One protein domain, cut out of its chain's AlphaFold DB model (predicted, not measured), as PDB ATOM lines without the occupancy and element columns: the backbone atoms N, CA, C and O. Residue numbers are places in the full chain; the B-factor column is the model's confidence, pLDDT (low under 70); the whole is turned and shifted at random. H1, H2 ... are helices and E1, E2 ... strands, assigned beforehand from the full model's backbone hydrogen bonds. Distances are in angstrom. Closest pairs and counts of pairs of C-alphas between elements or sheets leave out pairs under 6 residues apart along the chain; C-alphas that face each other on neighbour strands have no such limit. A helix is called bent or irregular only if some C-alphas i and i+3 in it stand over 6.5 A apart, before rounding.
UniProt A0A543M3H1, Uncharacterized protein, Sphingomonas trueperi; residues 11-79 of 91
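What this domain is: This is residues 11 to 79 of the 91 residues of an uncharacterized protein of Sphingomonas trueperi (UniProt A0A543M3H1). A small sheet of three strands and one long helix, H2, make an open V: the last residues of H2 meet the sheet near Thr 62, where E2 begins, and the rest of H2 points away from the sheet. The short helix H1 sits inside the angle of the V, and the link of residues 28 to 38 runs from it out to the far end of H2, where residues 35 to 40 stick out. The printed part has 69 residues, with three named strands and two named helices in the order E1, H1, H2, E2, E3; the sheet has the order E1 - E2 - E3, antiparallel throughout, and the class is mixed, helices and strands. The whole is only just loose, close to compact, with a radius of gyration of the C-alphas of 13.4 A, and its C-alphas span 40 by 30 by 16 A, an outline that is only just flat.

Where its parts are: The sheet is made of E1, residues 11 to 16, E2, residues 62 to 68, and E3, residues 74 to 78. E1 begins with C-alpha 11 at (240.721, 273.191, 265.501) and measures 16.9 A from first to last C-alpha. E2 is the longest strand, with 7 residues and 19.3 A from C-alpha 62 to C-alpha 68. E3 measures 12.1 A and ends with C-alpha 78 at (259.349, 281.448, 269.212). H2, residues 39 to 57, is the longest helix, with 19 residues; it measures 27.6 A from C-alpha 39 at (256.455, 308.041, 257.240) to C-alpha 57 at (262.254, 281.116, 256.457). H1, residues 23 to 27, measures 6.4 A.

How they stand to each other: E2 is the inner strand of the sheet, and E1 and E3 are its edge strands. E1 and E2 are antiparallel, with 176 degrees between their directions. C-alphas 13 and 66 face each other at 4.6 A, and N 14 and O 65, as well as N 65 and O 14, are within hydrogen-bond range at 2.9 A. E2 and E3 form a hairpin, antiparallel at 164 degrees. Across it C-alphas 65 and 75 face each other at 4.7 A, N 62 and O 78 are within hydrogen-bond range at 2.8 A, and so are N 76 and O 64 at 2.9 A. E1 and E3 are apart. H2 is on the sheet but only grazes it, with its residues 52 to 57. The closest C-alphas of H2 and E2 are those of Ile 56 and Thr 62, 5.6 A apart; those of H2 and E1 are Ile 56 and Phe 16, 7.0 A apart. H1 is also on the sheet and only grazes it, with its residues 25 to 26; the closest C-alphas of H1 and E3 are those of Leu 25 and Val 75, 7.5 A apart. H1 and H2 touch, H2 with residues 49 to 53 alone, and their closest C-alphas are those of Ile 26 and Ile 49, 6.8 A apart. In H1 and H2 every O i to N i+4 pair is within hydrogen-bond range, and neither helix is bent.

The domain as a whole: The two C-alphas farthest apart are those of Leu 11 and Ala 38, at 40.0 A, while the first and last printed C-alphas, Leu 11 and Gly 79, are 23.8 A apart. Residues 35 to 40, of which 39 and 40 belong to H2, stand free. The printed part has no cut. The link from H1 to H2 is long, with 11 residues; the link from E1 to H1 is short, with 6 residues, and those from H2 to E2 and from E2 to E3 are tight. The mean pLDDT of the printed part is 93.4, and no printed residue is under 70.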
ATOM      1  N   LEU A  11     241.211 273.231 266.882       84.12
ATOM      2  CA  LEU A  11     240.721 273.191 265.501       84.12
ATOM      3  C   LEU A  11     241.885 273.157 264.514       84.12
ATOM      4  O   LEU A  11     241.858 272.378 263.563       84.12
ATOM      5  N   SER A  12     242.911 273.977 264.751       89.06
ATOM      6  CA  SER A  12     244.144 273.960 263.968       89.06
ATOM      7  C   SER A  12     245.373 274.244 264.825       89.06
ATOM      8  O   SER A  12     245.326 275.003 265.798       89.06
ATOM      9  N   LEU A  13     246.474 273.600 264.447       90.44
ATOM     10  CA  LEU A  13     247.815 273.839 264.955       90.44
ATOM     11  C   LEU A  13     248.750 273.901 263.750       90.44
ATOM     12  O   LEU A  13     248.903 272.909 263.037       90.44
ATOM     13  N   GLU A  14     249.369 275.052 263.539       93.00
ATOM     14  CA  GLU A  14     250.284 275.297 262.431       93.00
ATOM     15  C   GLU A  14     251.621 275.788 262.985       93.00
ATOM     16  O   GLU A  14     251.676 276.657 263.859       93.00
ATOM     17  N   ILE A  15     252.708 275.195 262.492       93.56
ATOM     18  CA  ILE A  15     254.076 275.504 262.907       93.56
ATOM     19  C   ILE A  15     254.887 275.767 261.642       93.56
ATOM     20  O   ILE A  15     255.043 274.877 260.805       93.56
ATOM     21  N   PHE A  16     255.414 276.982 261.517       93.25
ATOM     22  CA  PHE A  16     256.240 277.403 260.389       93.25
ATOM     23  C   PHE A  16     257.680 277.575 260.865       93.25
ATOM     24  O   PHE A  16     257.955 278.380 261.756       93.25
ATOM     25  N   SER A  17     258.593 276.799 260.288       93.06
ATOM     26  CA  SER A  17     260.031 276.864 260.550       93.06
ATOM     27  C   SER A  17     260.764 276.414 259.302       93.06
ATOM     28  O   SER A  17     260.455 275.350 258.766       93.06
ATOM     29  N   SER A  18     261.738 277.200 258.849       92.81
ATOM     30  CA  SER A  18     262.443 276.950 257.584       92.81
ATOM     31  C   SER A  18     261.502 276.839 256.374       92.81
ATOM     32  O   SER A  18     261.817 276.187 255.378       92.81
ATOM     33  N   THR A  19     260.324 277.454 256.472       89.19
ATOM     34  CA  THR A  19     259.284 277.468 255.446       89.19
ATOM     35  C   THR A  19     258.650 278.854 255.369       89.19
ATOM     36  O   THR A  19     258.605 279.558 256.383       89.19
ATOM     37  N   PRO A  20     258.139 279.260 254.194       84.31
ATOM     38  CA  PRO A  20     257.373 280.494 254.073       84.31
ATOM     39  C   PRO A  20     256.121 280.457 254.955       84.31
ATOM     40  O   PRO A  20     255.434 279.435 255.025       84.31
ATOM     41  N   SER A  21     255.806 281.585 255.585       86.12
ATOM     42  CA  SER A  21     254.537 281.821 256.282       86.12
ATOM     43  C   SER A  21     253.752 282.954 255.613       86.12
ATOM     44  O   SER A  21     254.286 283.696 254.793       86.12
ATOM     45  N   ASP A  22     252.476 283.113 255.953       89.81
ATOM     46  CA  ASP A  22     251.708 284.280 255.513       89.81
ATOM     47  C   ASP A  22     252.147 285.530 256.297       89.81
ATOM     48  O   ASP A  22     252.260 285.501 257.527       89.81
ATOM     49  N   VAL A  23     252.371 286.637 255.588       90.25
ATOM     50  CA  VAL A  23     252.692 287.944 256.176       90.25
ATOM     51  C   VAL A  23     251.592 288.393 257.140       90.25
ATOM     52  O   VAL A  23     251.905 288.918 258.211       90.25
ATOM     53  N   ALA A  24     250.326 288.107 256.821       91.81
ATOM     54  CA  ALA A  24     249.188 288.476 257.658       91.81
ATOM     55  C   ALA A  24     249.286 287.889 259.078       91.81
ATOM     56  O   ALA A  24     248.835 288.506 260.042       91.81
ATOM     57  N   LEU A  25     249.915 286.717 259.248       92.38
ATOM     58  CA  LEU A  25     250.109 286.109 260.568       92.38
ATOM     59  C   LEU A  25     251.128 286.879 261.416       92.38
ATOM     60  O   LEU A  25     250.958 286.987 262.630       92.38
ATOM     61  N   ILE A  26     252.166 287.443 260.796       93.31
ATOM     62  CA  ILE A  26     253.167 288.259 261.495       93.31
ATOM     63  C   ILE A  26     252.618 289.645 261.818       93.31
ATOM     64  O   ILE A  26     252.898 290.174 262.896       93.31
ATOM     65  N   GLU A  27     251.785 290.208 260.948       94.06
ATOM     66  CA  GLU A  27     251.109 291.482 261.207       94.06
ATOM     67  C   GLU A  27     250.163 291.418 262.417       94.06
ATOM     68  O   GLU A  27     249.990 292.426 263.095       94.06
ATOM     69  N   ARG A  28     249.636 290.234 262.777       93.12
ATOM     70  CA  ARG A  28     248.889 290.035 264.040       93.12
ATOM     71  C   ARG A  28     249.745 290.248 265.293       93.12
ATOM     72  O   ARG A  28     249.201 290.561 266.345       93.12
ATOM     73  N   LEU A  29     251.062 290.037 265.207       94.31
ATOM     74  CA  LEU A  29     252.002 290.260 266.317       94.31
ATOM     75  C   LEU A  29     252.580 291.676 266.314       94.31
ATOM     76  O   LEU A  29     252.911 292.219 267.368       94.31
ATOM     77  N   TYR A  30     252.741 292.248 265.125       94.25
ATOM     78  CA  TYR A  30     253.337 293.557 264.908       94.25
ATOM     79  C   TYR A  30     252.384 294.385 264.054       94.25
ATOM     80  O   TYR A  30     252.563 294.499 262.841       94.25
ATOM     81  N   GLU A  31     251.362 294.945 264.693       93.06
ATOM     82  CA  GLU A  31     250.351 295.738 264.000       93.06
ATOM     83  C   GLU A  31     250.975 296.926 263.258       93.06
ATOM     84  O   GLU A  31     251.966 297.527 263.694       93.06
ATOM     85  N   ALA A  32     250.372 297.269 262.120       93.88
ATOM     86  CA  ALA A  32     250.764 298.444 261.368       93.88
ATOM     87  C   ALA A  32     250.604 299.707 262.234       93.88
ATOM     88  O   ALA A  32     249.615 299.856 262.959       93.88
ATOM     89  N   PRO A  33     251.551 300.652 262.163       95.00
ATOM     90  CA  PRO A  33     251.459 301.870 262.946       95.00
ATOM     91  C   PRO A  33     250.313 302.755 262.424       95.00
ATOM     92  O   PRO A  33     249.950 302.708 261.247       95.00
ATOM     93  N   HIS A  34     249.733 303.574 263.309       96.00
ATOM     94  CA  HIS A  34     248.572 304.406 262.979       96.00
ATOM     95  C   HIS A  34     248.851 305.321 261.765       96.00
ATOM     96  O   HIS A  34     249.907 305.944 261.734       96.00
ATOM     97  N   PRO A  35     247.914 305.519 260.814       94.38
ATOM     98  CA  PRO A  35     248.179 306.242 259.558       94.38
ATOM     99  C   PRO A  35     248.695 307.685 259.687       94.38
ATOM    100  O   PRO A  35     249.197 308.257 258.727       94.38
ATOM    101  N   SER A  36     248.523 308.310 260.853       96.94
ATOM    102  CA  SER A  36     248.969 309.684 261.120       96.94
ATOM    103  C   SER A  36     250.421 309.796 261.591       96.94
ATOM    104  O   SER A  36     250.918 310.911 261.771       96.94
ATOM    105  N   VAL A  37     251.095 308.678 261.864       96.50
ATOM    106  CA  VAL A  37     252.494 308.692 262.299       96.50
ATOM    107  C   VAL A  37     253.419 309.108 261.154       96.50
ATOM    108  O   VAL A  37     253.089 309.019 259.975       96.50
ATOM    109  N   ALA A  38     254.613 309.586 261.505       96.69
ATOM    110  CA  ALA A  38     255.588 309.996 260.502       96.69
ATOM    111  C   ALA A  38     255.957 308.826 259.557       96.69
ATOM    112  O   ALA A  38     256.153 307.711 260.053       96.69
ATOM    113  N   PRO A  39     256.170 309.076 258.247       96.44
ATOM    114  CA  PRO A  39     256.455 308.041 257.240       96.44
ATOM    115  C   PRO A  39     257.550 307.045 257.633       96.44
ATOM    116  O   PRO A  39     257.396 305.844 257.444       96.44
ATOM    117  N   LYS A  40     258.600 307.527 258.309       97.44
ATOM    118  CA  LYS A  40     259.712 306.698 258.800       97.44
ATOM    119  C   LYS A  40     259.280 305.496 259.653       97.44
ATOM    120  O   LYS A  40     260.005 304.510 259.714       97.44
ATOM    121  N   TYR A  41     258.144 305.579 260.349       96.19
ATOM    122  CA  TYR A  41     257.643 304.479 261.174       96.19
ATOM    123  C   TYR A  41     256.913 303.423 260.342       96.19
ATOM    124  O   TYR A  41     256.984 302.248 260.686       96.19
ATOM    125  N   HIS A  42     256.273 303.815 259.238       96.50
ATOM    126  CA  HIS A  42     255.731 302.866 258.266       96.50
ATOM    127  C   HIS A  42     256.867 302.111 257.569       96.50
ATOM    128  O   HIS A  42     256.840 300.885 257.520       96.50
ATOM    129  N   ASP A  43     257.917 302.817 257.138       97.06
ATOM    130  CA  ASP A  43     259.090 302.184 256.522       97.06
ATOM    131  C   ASP A  43     259.785 301.214 257.491       97.06
ATOM    132  O   ASP A  43     260.148 300.096 257.123       97.06
ATOM    133  N   ALA A  44     259.938 301.621 258.757       96.94
ATOM    134  CA  ALA A  44     260.509 300.770 259.798       96.94
ATOM    135  C   ALA A  44     259.643 299.535 260.086       96.94
ATOM    136  O   ALA A  44     260.184 298.461 260.348       96.94
ATOM    137  N   HIS A  45     258.314 299.667 260.025       97.19
ATOM    138  CA  HIS A  45     257.390 298.543 260.173       97.19
ATOM    139  C   HIS A  45     257.538 297.546 259.020       97.19
ATOM    140  O   HIS A  45     257.758 296.367 259.284       97.19
ATOM    141  N   VAL A  46     257.568 298.008 257.766       96.38
ATOM    142  CA  VAL A  46     257.807 297.138 256.599       96.38
ATOM    143  C   VAL A  46     259.125 296.371 256.749       96.38
ATOM    144  O   VAL A  46     259.159 295.151 256.590       96.38
ATOM    145  N   GLN A  47     260.207 297.057 257.137       97.44
ATOM    146  CA  GLN A  47     261.506 296.416 257.377       97.44
ATOM    147  C   GLN A  47     261.461 295.395 258.520       97.44
ATOM    148  O   GLN A  47     262.089 294.336 258.427       97.44
ATOM    149  N   LEU A  48     260.727 295.694 259.596       96.81
ATOM    150  CA  LEU A  48     260.532 294.775 260.713       96.81
ATOM    151  C   LEU A  48     259.825 293.499 260.245       96.81
ATOM    152  O   LEU A  48     260.340 292.412 260.509       96.81
ATOM    153  N   ILE A  49     258.703 293.623 259.531       96.88
ATOM    154  CA  ILE A  49     257.934 292.484 259.014       96.88
ATOM    155  C   ILE A  49     258.803 291.624 258.092       96.88
ATOM    156  O   ILE A  49     258.949 290.425 258.339       96.88
ATOM    157  N   SER A  50     259.468 292.229 257.099       96.00
ATOM    158  CA  SER A  50     260.360 291.501 256.183       96.00
ATOM    159  C   SER A  50     261.487 290.775 256.920       96.00
ATOM    160  O   SER A  50     261.806 289.634 256.594       96.00
ATOM    161  N   ARG A  51     262.068 291.397 257.955       96.62
ATOM    162  CA  ARG A  51     263.103 290.753 258.771       96.62
ATOM    163  C   ARG A  51     262.558 289.550 259.539       96.62
ATOM    164  O   ARG A  51     263.237 288.532 259.601       96.62
ATOM    165  N   LYS A  52     261.370 289.652 260.143       96.31
ATOM    166  CA  LYS A  52     260.771 288.533 260.893       96.31
ATOM    167  C   LYS A  52     260.431 287.357 259.985       96.31
ATOM    168  O   LYS A  52     260.735 286.227 260.349       96.31
ATOM    169  N   MET A  53     259.900 287.635 258.799       95.38
ATOM    170  CA  MET A  53     259.662 286.629 257.763       95.38
ATOM    171  C   MET A  53     260.951 285.899 257.372       95.38
ATOM    172  O   MET A  53     261.011 284.674 257.450       95.38
ATOM    173  N   ALA A  54     262.016 286.648 257.073       95.31
ATOM    174  CA  ALA A  54     263.312 286.065 256.728       95.31
ATOM    175  C   ALA A  54     263.904 285.206 257.862       95.31
ATOM    176  O   ALA A  54     264.499 284.169 257.590       95.31
ATOM    177  N   MET A  55     263.719 285.593 259.132       95.81
ATOM    178  CA  MET A  55     264.154 284.775 260.273       95.81
ATOM    179  C   MET A  55     263.416 283.429 260.334       95.81
ATOM    180  O   MET A  55     264.031 282.413 260.647       95.81
ATOM    181  N   ILE A  56     262.114 283.402 260.032       95.50
ATOM    182  CA  ILE A  56     261.318 282.164 260.032       95.50
ATOM    183  C   ILE A  56     261.733 281.260 258.870       95.50
ATOM    184  O   ILE A  56     262.031 280.082 259.072       95.50
ATOM    185  N   GLU A  57     261.821 281.825 257.666       94.94
ATOM    186  CA  GLU A  57     262.254 281.116 256.457       94.94
ATOM    187  C   GLU A  57     263.695 280.600 256.571       94.94
ATOM    188  O   GLU A  57     264.009 279.517 256.084       94.94
ATOM    189  N   GLY A  58     264.560 281.339 257.269       94.25
ATOM    190  CA  GLY A  58     265.928 280.931 257.585       94.25
ATOM    191  C   GLY A  58     266.039 279.890 258.704       94.25
ATOM    192  O   GLY A  58     267.125 279.361 258.924       94.25
ATOM    193  N   GLY A  59     264.945 279.573 259.409       93.06
ATOM    194  CA  GLY A  59     264.948 278.665 260.563       93.06
ATOM    195  C   GLY A  59     265.561 279.254 261.839       93.06
ATOM    196  O   GLY A  59     265.831 278.517 262.783       93.06
ATOM    197  N   GLU A  60     265.785 280.568 261.888       95.56
ATOM    198  CA  GLU A  60     266.243 281.286 263.089       95.56
ATOM    199  C   GLU A  60     265.105 281.528 264.093       95.56
ATOM    200  O   GLU A  60     265.348 281.827 265.264       95.56
ATOM    201  N   ALA A  61     263.860 281.443 263.628       95.69
ATOM    202  CA  ALA A  61     262.658 281.554 264.436       95.69
ATOM    203  C   ALA A  61     261.583 280.578 263.944       95.69
ATOM    204  O   ALA A  61     261.593 280.125 262.800       95.69
ATOM    205  N   THR A  62     260.619 280.295 264.810       96.31
ATOM    206  CA  THR A  62     259.463 279.450 264.517       96.31
ATOM    207  C   THR A  62     258.186 280.220 264.820       96.31
ATOM    208  O   THR A  62     258.030 280.750 265.921       96.31
ATOM    209  N   LEU A  63     257.261 280.270 263.866       96.25
ATOM    210  CA  LEU A  63     255.928 280.834 264.074       96.25
ATOM    211  C   LEU A  63     254.953 279.715 264.444       96.25
ATOM    212  O   LEU A  63     254.839 278.725 263.725       96.25
ATOM    213  N   LEU A  64     254.246 279.896 265.554       95.38
ATOM    214  CA  LEU A  64     253.191 279.014 266.040       95.38
ATOM    215  C   LEU A  64     251.842 279.717 265.902       95.38
ATOM    216  O   LEU A  64     251.672 280.826 266.414       95.38
ATOM    217  N   VAL A  65     250.881 279.043 265.276       94.94
ATOM    218  CA  VAL A  65     249.474 279.451 265.240       94.94
ATOM    219  C   VAL A  65     248.628 278.316 265.798       94.94
ATOM    220  O   VAL A  65     248.722 277.177 265.343       94.94
ATOM    221  N   LEU A  66     247.807 278.617 266.800       92.69
ATOM    222  CA  LEU A  66     246.887 277.668 267.412       92.69
ATOM    223  C   LEU A  66     245.497 278.292 267.470       92.69
ATOM    224  O   LEU A  66     245.294 279.321 268.116       92.69
ATOM    225  N   THR A  67     244.544 277.627 266.823       91.81
ATOM    226  CA  THR A  67     243.128 278.005 266.821       91.81
ATOM    227  C   THR A  67     242.368 277.017 267.699       91.81
ATOM    228  O   THR A  67     242.180 275.861 267.297       91.81
ATOM    229  N   PRO A  68     241.944 277.402 268.912       89.25
ATOM    230  CA  PRO A  68     241.138 276.528 269.747       89.25
ATOM    231  C   PRO A  68     239.671 276.545 269.294       89.25
ATOM    232  O   PRO A  68     239.204 277.476 268.645       89.25
ATOM    233  N   SER A  69     238.899 275.531 269.678       83.75
ATOM    234  CA  SER A  69     237.453 275.486 269.423       83.75
ATOM    235  C   SER A  69     236.661 276.503 270.245       83.75
ATOM    236  O   SER A  69     235.492 276.752 269.966       83.75
ATOM    237  N   TYR A  70     237.264 277.019 271.314       79.38
ATOM    238  CA  TYR A  70     236.706 278.034 272.193       79.38
ATOM    239  C   TYR A  70     237.833 278.905 272.754       79.38
ATOM    240  O   TYR A  70     238.948 278.431 272.966       79.38
ATOM    241  N   GLY A  71     237.531 280.164 273.063       84.62
ATOM    242  CA  GLY A  71     238.508 281.104 273.610       84.62
ATOM    243  C   GLY A  71     239.123 281.983 272.527       84.62
ATOM    244  O   GLY A  71     238.395 282.546 271.715       84.62
ATOM    245  N   ALA A  72     240.445 282.142 272.563       86.88
ATOM    246  CA  ALA A  72     241.177 283.045 271.687       86.88
ATOM    247  C   ALA A  72     242.274 282.304 270.925       86.88
ATOM    248  O   ALA A  72     242.930 281.419 271.477       86.88
ATOM    249  N   ASP A  73     242.494 282.719 269.683       91.31
ATOM    250  CA  ASP A  73     243.635 282.279 268.892       91.31
ATOM    251  C   ASP A  73     244.945 282.662 269.577       91.31
ATOM    252  O   ASP A  73     245.102 283.772 270.101       91.31
ATOM    253  N   LEU A  74     245.918 281.766 269.489       92.00
ATOM    254  CA  LEU A  74     247.291 282.036 269.869       92.00
ATOM    255  C   LEU A  74     248.135 282.169 268.604       92.00
ATOM    256  O   LEU A  74     248.198 281.255 267.787       92.00
ATOM    257  N   VAL A  75     248.831 283.293 268.492       94.81
ATOM    258  CA  VAL A  75     249.924 283.483 267.539       94.81
ATOM    259  C   VAL A  75     251.166 283.800 268.356       94.81
ATOM    260  O   VAL A  75     251.116 284.653 269.243       94.81
ATOM    261  N   ALA A  76     252.268 283.102 268.103       95.50
ATOM    262  CA  ALA A  76     253.509 283.294 268.842       95.50
ATOM    263  C   ALA A  76     254.729 283.134 267.934       95.50
ATOM    264  O   ALA A  76     254.811 282.195 267.147       95.50
ATOM    265  N   LEU A  77     255.698 284.040 268.083       95.88
ATOM    266  CA  LEU A  77     257.014 283.918 267.464       95.88
ATOM    267  C   LEU A  77     258.007 283.399 268.506       95.88
ATOM    268  O   LEU A  77     258.323 284.090 269.476       95.88
ATOM    269  N   CYS A  78     258.499 282.189 268.289       96.00
ATOM    270  CA  CYS A  78     259.349 281.448 269.212       96.00
ATOM    271  C   CYS A  78     260.754 281.264 268.626       96.00
ATOM    272  O   CYS A  78     260.947 281.336 267.415       96.00
ATOM    273  N   GLY A  79     261.743 280.984 269.479       94.88
ATOM    274  CA  GLY A  79     263.057 280.521 269.008       94.88
ATOM    275  C   GLY A  79     263.023 279.069 268.517       94.88
ATOM    276  O   GLY A  79     263.711 278.720 267.570       94.88
TER     277      GLY A  79